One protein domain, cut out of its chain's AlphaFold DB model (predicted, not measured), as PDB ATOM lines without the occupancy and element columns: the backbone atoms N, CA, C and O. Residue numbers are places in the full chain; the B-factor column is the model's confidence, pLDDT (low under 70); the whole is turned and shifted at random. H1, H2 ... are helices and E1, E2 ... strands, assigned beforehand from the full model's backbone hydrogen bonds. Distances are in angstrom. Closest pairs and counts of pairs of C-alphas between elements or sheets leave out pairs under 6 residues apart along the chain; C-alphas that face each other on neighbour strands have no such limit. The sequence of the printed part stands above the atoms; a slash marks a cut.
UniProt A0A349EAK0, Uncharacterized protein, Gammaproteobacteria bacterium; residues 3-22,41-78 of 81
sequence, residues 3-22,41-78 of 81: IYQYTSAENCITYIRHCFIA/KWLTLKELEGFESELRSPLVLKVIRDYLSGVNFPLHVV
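AT A GLANCE: This is residues 3 to 22 and 41 to 78 of the 81 residues of an uncharacterized protein of Gammaproteobacteria bacterium (UniProt A0A349EAK0). A two-stranded hairpin, E1 and E2, stands at one side of an open, loosely joined model, and the ten-residue helix H2 lies between it and the small helix H1. Residues 59 to 64 of H2 are nearest the hairpin, and residues 69 to 78 run on from H2 as a tail. The printed part has 58 residues, with two strands and two helices in the order E1, E2, H1, H2; the sheet's order is E1 - E2, antiparallel. The class is mixed, helices and strands, with under half of the residues in named elements. The whole is only just loose, close to compact, with a radius of gyration of the C-alphas of 12.8 A and spans of 34 by 30 by 19 A.

IN THESE COORDINATES: E1 covers residues 3 to 7, 13.5 A long, and begins with C-alpha 3 at (219.822, 281.286, 213.149). E2 covers residues 14 to 19, 15.5 A. H1 is residues 45 to 49, 6.2 A. H2 is residues 59 to 68, 14.1 A, and ends with C-alpha 68 at (222.344, 276.857, 228.425).

HOW THE PARTS SIT: E1 and E2 form a hairpin at 154 degrees between their directions; N 4 and O 17 are 2.9 A apart, N 15 and O 6 2.8 A. E1 and H2 are near each other, with 6 pairs of C-alphas within 10 A. The closest C-alphas of E2 and H2 are those of Cys 19 and Val 63, 7.5 A apart. H1 and H2 only just touch, with 3 pairs of C-alphas within 8 A, the closest those of Glu 49 and Leu 61, 7.3 A. E1 and H1 are apart. Every O i to N i+4 pair is within hydrogen-bond range in H1, and 5 of 6 are in H2.

THE WHOLE: The two C-alphas farthest apart, those of Gly 50 and His 76, are 34.8 A apart. Residues 23 to 40 are not printed, and C-alphas 22 and 41 are 15.4 A apart across this cut. The links E1 to E2 and H1 to H2 are short. The mean pLDDT of the printed part is 95.1, and no printed residue is under 70.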
ATOM      1  N   ILE A   3     219.658 281.718 214.546       94.88
ATOM      2  CA  ILE A   3     219.822 281.286 213.149       94.88
ATOM      3  C   ILE A   3     221.243 280.751 212.959       94.88
ATOM      4  O   ILE A   3     222.210 281.417 213.329       94.88
ATOM      5  N   TYR A   4     221.369 279.558 212.380       95.50
ATOM      6  CA  TYR A   4     222.649 278.889 212.155       95.50
ATOM      7  C   TYR A   4     222.809 278.562 210.678       95.50
ATOM      8  O   TYR A   4     221.940 277.918 210.093       95.50
ATOM      9  N   GLN A   5     223.936 278.960 210.099       96.56
ATOM     10  CA  GLN A   5     224.342 278.521 208.773       96.56
ATOM     11  C   GLN A   5     225.313 277.350 208.910       96.56
ATOM     12  O   GLN A   5     226.297 277.441 209.645       96.56
ATOM     13  N   TYR A   6     225.025 276.245 208.228       96.12
ATOM     14  CA  TYR A   6     225.853 275.041 208.281       96.12
ATOM     15  C   TYR A   6     225.874 274.337 206.933       96.12
ATOM     16  O   TYR A   6     224.822 274.028 206.380       96.12
ATOM     17  N   THR A   7     227.073 274.054 206.435       96.12
ATOM     18  CA  THR A   7     227.276 273.205 205.262       96.12
ATOM     19  C   THR A   7     227.621 271.801 205.741       96.12
ATOM     20  O   THR A   7     228.620 271.616 206.434       96.12
ATOM     21  N   SER A   8     226.778 270.823 205.406       94.38
ATOM     22  CA  SER A   8     227.017 269.433 205.800       94.38
ATOM     23  C   SER A   8     228.178 268.841 205.009       94.38
ATOM     24  O   SER A   8     228.222 268.948 203.784       94.38
ATOM     25  N   ALA A   9     229.100 268.183 205.713       91.25
ATOM     26  CA  ALA A   9     230.203 267.457 205.091       91.25
ATOM     27  C   ALA A   9     229.732 266.185 204.363       91.25
ATOM     28  O   ALA A   9     230.416 265.712 203.465       91.25
ATOM     29  N   GLU A  10     228.567 265.641 204.732       91.31
ATOM     30  CA  GLU A  10     228.041 264.392 204.166       91.31
ATOM     31  C   GLU A  10     227.418 264.586 202.782       91.31
ATOM     32  O   GLU A  10     227.506 263.704 201.933       91.31
ATOM     33  N   ASN A  11     226.762 265.727 202.553       94.12
ATOM     34  CA  ASN A  11     225.986 265.959 201.332       94.12
ATOM     35  C   ASN A  11     226.288 267.293 200.632       94.12
ATOM     36  O   ASN A  11     225.670 267.592 199.613       94.12
ATOM     37  N   CYS A  12     227.214 268.096 201.165       95.56
ATOM     38  CA  CYS A  12     227.598 269.413 200.645       95.56
ATOM     39  C   CYS A  12     226.449 270.442 200.560       95.56
ATOM     40  O   CYS A  12     226.609 271.496 199.941       95.56
ATOM     41  N   ILE A  13     225.298 270.186 201.192       97.44
ATOM     42  CA  ILE A  13     224.166 271.118 201.228       97.44
ATOM     43  C   ILE A  13     224.387 272.133 202.345       97.44
ATOM     44  O   ILE A  13     224.777 271.790 203.464       97.44
ATOM     45  N   THR A  14     224.097 273.399 202.042       97.38
ATOM     46  CA  THR A  14     224.086 274.482 203.028       97.38
ATOM     47  C   THR A  14     222.678 274.696 203.567       97.38
ATOM     48  O   THR A  14     221.738 274.927 202.810       97.38
ATOM     49  N   TYR A  15     222.549 274.651 204.888       96.69
ATOM     50  CA  TYR A  15     221.310 274.828 205.628       96.69
ATOM     51  C   TYR A  15     221.322 276.153 206.383       96.69
ATOM     52  O   TYR A  15     222.319 276.500 207.018       96.69
ATOM     53  N   ILE A  16     220.178 276.839 206.383       96.19
ATOM     54  CA  ILE A  16     219.872 277.927 207.314       96.19
ATOM     55  C   ILE A  16     218.856 277.398 208.327       96.19
ATOM     56  O   ILE A  16     217.664 277.265 208.042       96.19
ATOM     57  N   ARG A  17     219.340 277.040 209.516       95.56
ATOM     58  CA  ARG A  17     218.533 276.445 210.583       95.56
ATOM     59  C   ARG A  17     218.038 277.525 211.536       95.56
ATOM     60  O   ARG A  17     218.827 278.112 212.273       95.56
ATOM     61  N   HIS A  18     216.726 277.709 211.579       95.00
ATOM     62  CA  HIS A  18     216.049 278.488 212.612       95.00
ATOM     63  C   HIS A  18     215.770 277.569 213.803       95.00
ATOM     64  O   HIS A  18     215.121 276.533 213.656       95.00
ATOM     65  N   CYS A  19     216.310 277.895 214.973       95.81
ATOM     66  CA  CYS A  19     216.182 277.062 216.166       95.81
ATOM     67  C   CYS A  19     215.357 277.781 217.222       95.81
ATOM     68  O   CYS A  19     215.772 278.847 217.673       95.81
ATOM     69  N   PHE A  20     214.258 277.152 217.648       96.00
ATOM     70  CA  PHE A  20     213.352 277.663 218.668       96.00
ATOM     71  C   PHE A  20     213.494 276.937 220.008       96.00
ATOM     72  O   PHE A  20     213.883 275.776 220.068       96.00
ATOM     73  N   ILE A  21     213.178 277.651 221.085       95.69
ATOM     74  CA  ILE A  21     213.028 277.132 222.442       95.69
ATOM     75  C   ILE A  21     211.531 276.942 222.635       95.69
ATOM     76  O   ILE A  21     210.761 277.883 222.442       95.69
ATOM     77  N   ALA A  22     211.131 275.738 223.014       93.56
ATOM     78  CA  ALA A  22     209.746 275.409 223.292       93.56
ATOM     79  C   ALA A  22     209.642 274.748 224.664       93.56
ATOM     80  O   ALA A  22     210.522 273.991 225.075       93.56
ATOM     81  N   LYS A  41     213.122 260.677 223.349       90.31
ATOM     82  CA  LYS A  41     213.656 260.563 224.713       90.31
ATOM     83  C   LYS A  41     213.946 261.931 225.322       90.31
ATOM     84  O   LYS A  41     214.410 262.842 224.640       90.31
ATOM     85  N   TRP A  42     213.719 262.047 226.629       91.56
ATOM     86  CA  TRP A  42     214.225 263.157 227.432       91.56
ATOM     87  C   TRP A  42     215.632 262.814 227.906       91.56
ATOM     88  O   TRP A  42     215.812 261.813 228.591       91.56
ATOM     89  N   LEU A  43     216.611 263.633 227.527       94.31
ATOM     90  CA  LEU A  43     218.023 263.424 227.843       94.31
ATOM     91  C   LEU A  43     218.597 264.659 228.538       94.31
ATOM     92  O   LEU A  43     218.244 265.799 228.220       94.31
ATOM     93  N   THR A  44     219.514 264.431 229.467       96.44
ATOM     94  CA  THR A  44     220.400 265.463 230.012       96.44
ATOM     95  C   THR A  44     221.476 265.843 228.989       96.44
ATOM     96  O   THR A  44     221.771 265.085 228.064       96.44
ATOM     97  N   LEU A  45     222.124 267.003 229.172       96.25
ATOM     98  CA  LEU A  45     223.253 267.398 228.318       96.25
ATOM     99  C   LEU A  45     224.366 266.338 228.330       96.25
ATOM    100  O   LEU A  45     224.879 265.987 227.275       96.25
ATOM    101  N   LYS A  46     224.700 265.807 229.511       96.81
ATOM    102  CA  LYS A  46     225.765 264.812 229.675       96.81
ATOM    103  C   LYS A  46     225.464 263.513 228.924       96.81
ATOM    104  O   LYS A  46     226.363 262.938 228.326       96.81
ATOM    105  N   GLU A  47     224.214 263.048 228.959       96.75
ATOM    106  CA  GLU A  47     223.800 261.875 228.180       96.75
ATOM    107  C   GLU A  47     223.912 262.154 226.682       96.75
ATOM    108  O   GLU A  47     224.430 261.321 225.948       96.75
ATOM    109  N   LEU A  48     223.497 263.344 226.236       95.69
ATOM    110  CA  LEU A  48     223.563 263.725 224.828       95.69
ATOM    111  C   LEU A  48     225.001 263.834 224.297       95.69
ATOM    112  O   LEU A  48     225.260 263.456 223.159       95.69
ATOM    113  N   GLU A  49     225.934 264.326 225.113       95.88
ATOM    114  CA  GLU A  49     227.365 264.362 224.777       95.88
ATOM    115  C   GLU A  49     227.951 262.955 224.591       95.88
ATOM    116  O   GLU A  49     228.853 262.772 223.780       95.88
ATOM    117  N   GLY A  50     227.389 261.941 225.258       96.62
ATOM    118  CA  GLY A  50     227.746 260.539 225.030       96.62
ATOM    119  C   GLY A  50     227.400 260.021 223.628       96.62
ATOM    120  O   GLY A  50     228.012 259.057 223.182       96.62
ATOM    121  N   PHE A  51     226.473 260.678 222.924       95.31
ATOM    122  CA  PHE A  51     226.044 260.319 221.569       95.31
ATOM    123  C   PHE A  51     226.677 261.199 220.484       95.31
ATOM    124  O   PHE A  51     226.211 261.162 219.350       95.31
ATOM    125  N   GLU A  52     227.698 262.014 220.783       93.06
ATOM    126  CA  GLU A  52     228.209 263.056 219.869       93.06
ATOM    127  C   GLU A  52     228.505 262.551 218.445       93.06
ATOM    128  O   GLU A  52     228.142 263.220 217.477       93.06
ATOM    129  N   SER A  53     229.079 261.352 218.303       93.31
ATOM    130  CA  SER A  53     229.368 260.722 217.003       93.31
ATOM    131  C   SER A  53     228.138 260.221 216.239       93.31
ATOM    132  O   SER A  53     228.227 259.975 215.041       93.31
ATOM    133  N   GLU A  54     227.009 260.038 216.920       94.12
ATOM    134  CA  GLU A  54     225.739 259.555 216.358       94.12
ATOM    135  C   GLU A  54     224.768 260.705 216.051       94.12
ATOM    136  O   GLU A  54     223.729 260.515 215.414       94.12
ATOM    137  N   LEU A  55     225.080 261.925 216.501       94.44
ATOM    138  CA  LEU A  55     224.232 263.081 216.248       94.44
ATOM    139  C   LEU A  55     224.253 263.440 214.764       94.44
ATOM    140  O   LEU A  55     225.299 263.677 214.169       94.44
ATOM    141  N   ARG A  56     223.059 263.631 214.198       92.69
ATOM    142  CA  ARG A  56     222.845 263.989 212.784       92.69
ATOM    143  C   ARG A  56     223.589 265.247 212.315       92.69
ATOM    144  O   ARG A  56     223.701 265.494 211.121       92.69
ATOM    145  N   SER A  57     224.005 266.112 213.238       94.00
ATOM    146  CA  SER A  57     224.904 267.229 212.941       94.00
ATOM    147  C   SER A  57     225.538 267.765 214.230       94.00
ATOM    148  O   SER A  57     224.887 267.735 215.283       94.00
ATOM    149  N   PRO A  58     226.722 268.402 214.151       94.25
ATOM    150  CA  PRO A  58     227.328 269.094 215.294       94.25
ATOM    151  C   PRO A  58     226.453 270.240 215.829       94.25
ATOM    152  O   PRO A  58     226.603 270.678 216.973       94.25
ATOM    153  N   LEU A  59     225.490 270.723 215.028       95.88
ATOM    154  CA  LEU A  59     224.552 271.745 215.473       95.88
ATOM    155  C   LEU A  59     223.649 271.270 216.617       95.88
ATOM    156  O   LEU A  59     223.120 272.122 217.324       95.88
ATOM    157  N   VAL A  60     223.424 269.967 216.811       95.94
ATOM    158  CA  VAL A  60     222.556 269.475 217.896       95.94
ATOM    159  C   VAL A  60     223.111 269.881 219.268       95.94
ATOM    160  O   VAL A  60     222.406 270.547 220.025       95.94
ATOM    161  N   LEU A  61     224.383 269.588 219.554       96.62
ATOM    162  CA  LEU A  61     225.022 270.005 220.809       96.62
ATOM    163  C   LEU A  61     225.233 271.513 220.872       96.62
ATOM    164  O   LEU A  61     224.998 272.121 221.918       96.62
ATOM    165  N   LYS A  62     225.633 272.136 219.755       95.81
ATOM    166  CA  LYS A  62     225.877 273.580 219.715       95.81
ATOM    167  C   LYS A  62     224.659 274.380 220.181       95.81
ATOM    168  O   LYS A  62     224.800 275.213 221.071       95.81
ATOM    169  N   VAL A  63     223.472 274.117 219.627       96.25
ATOM    170  CA  VAL A  63     222.282 274.915 219.974       96.25
ATOM    171  C   VAL A  63     221.833 274.717 221.423       96.25
ATOM    172  O   VAL A  63     221.284 275.643 222.020       96.25
ATOM    173  N   ILE A  64     222.080 273.538 222.000       96.50
ATOM    174  CA  ILE A  64     221.767 273.248 223.405       96.50
ATOM    175  C   ILE A  64     222.746 273.979 224.324       96.50
ATOM    176  O   ILE A  64     222.312 274.612 225.284       96.50
ATOM    177  N   ARG A  65     224.047 273.965 224.009       96.31
ATOM    178  CA  ARG A  65     225.058 274.739 224.748       96.31
ATOM    179  C   ARG A  65     224.782 276.241 224.677       96.31
ATOM    180  O   ARG A  65     224.832 276.903 225.708       96.31
ATOM    181  N   ASP A  66     224.412 276.756 223.504       96.75
ATOM    182  CA  ASP A  66     224.028 278.163 223.327       96.75
ATOM    183  C   ASP A  66     222.765 278.508 224.149       96.75
ATOM    184  O   ASP A  66     222.686 279.568 224.766       96.75
ATOM    185  N   TYR A  67     221.776 277.607 224.226       96.62
ATOM    186  CA  TYR A  67     220.621 277.796 225.112       96.62
ATOM    187  C   TYR A  67     221.028 277.854 226.592       96.62
ATOM    188  O   TYR A  67     220.599 278.757 227.311       96.62
ATOM    189  N   LEU A  68     221.879 276.927 227.037       96.44
ATOM    190  CA  LEU A  68     222.344 276.857 228.425       96.44
ATOM    191  C   LEU A  68     223.256 278.030 228.815       96.44
ATOM    192  O   LEU A  68     223.282 278.401 229.986       96.44
ATOM    193  N   SER A  69     223.955 278.650 227.860       96.75
ATOM    194  CA  SER A  69     224.727 279.881 228.081       96.75
ATOM    195  C   SER A  69     223.872 281.157 228.066       96.75
ATOM    196  O   SER A  69     224.398 282.256 228.232       96.75
ATOM    197  N   GLY A  70     222.552 281.028 227.896       95.88
ATOM    198  CA  GLY A  70     221.601 282.136 227.950       95.88
ATOM    199  C   GLY A  70     221.312 282.802 226.605       95.88
ATOM    200  O   GLY A  70     220.562 283.779 226.575       95.88
ATOM    201  N   VAL A  71     221.832 282.286 225.484       94.81
ATOM    202  CA  VAL A  71     221.573 282.858 224.154       94.81
ATOM    203  C   VAL A  71     220.097 282.703 223.795       94.81
ATOM    204  O   VAL A  71     219.592 281.610 223.504       94.81
ATOM    205  N   ASN A  72     219.391 283.825 223.750       94.88
ATOM    206  CA  ASN A  72     218.013 283.907 223.302       94.88
ATOM    207  C   ASN A  72     217.776 285.238 222.583       94.88
ATOM    208  O   ASN A  72     218.382 286.251 222.918       94.88
ATOM    209  N   PHE A  73     216.903 285.205 221.581       94.94
ATOM    210  CA  PHE A  73     216.438 286.387 220.871       94.94
ATOM    211  C   PHE A  73     214.910 286.430 220.932       94.94
ATOM    212  O   PHE A  73     214.278 285.367 220.998       94.94
ATOM    213  N   PRO A  74     214.302 287.627 220.893       94.88
ATOM    214  CA  PRO A  74     212.856 287.755 220.814       94.88
ATOM    215  C   PRO A  74     212.286 287.092 219.557       94.88
ATOM    216  O   PRO A  74     212.881 287.160 218.481       94.88
ATOM    217  N   LEU A  75     211.080 286.524 219.662       94.44
ATOM    218  CA  LEU A  75     210.413 285.882 218.523       94.44
ATOM    219  C   LEU A  75     210.166 286.853 217.355       94.44
ATOM    220  O   LEU A  75     210.196 286.430 216.206       94.44
ATOM    221  N   HIS A  76     210.012 288.153 217.637       93.69
ATOM    222  CA  HIS A  76     209.818 289.192 216.620       93.69
ATOM    223  C   HIS A  76     211.030 289.408 215.698       93.69
ATOM    224  O   HIS A  76     210.949 290.201 214.767       93.69
ATOM    225  N   VAL A  77     212.163 288.737 215.926       93.69
ATOM    226  CA  VAL A  77     213.249 288.687 214.933       93.69
ATOM    227  C   VAL A  77     212.810 287.921 213.677       93.69
ATOM    228  O   VAL A  77     213.286 288.209 212.583       93.69
ATOM    229  N   VAL A  78     211.875 286.976 213.815       92.69
ATOM    230  CA  VAL A  78     211.249 286.278 212.688       92.69
ATOM    231  C   VAL A  78     209.964 287.017 212.320       92.69
ATOM    232  O   VAL A  78     209.007 287.030 213.090       92.69
TER     233      VAL A  78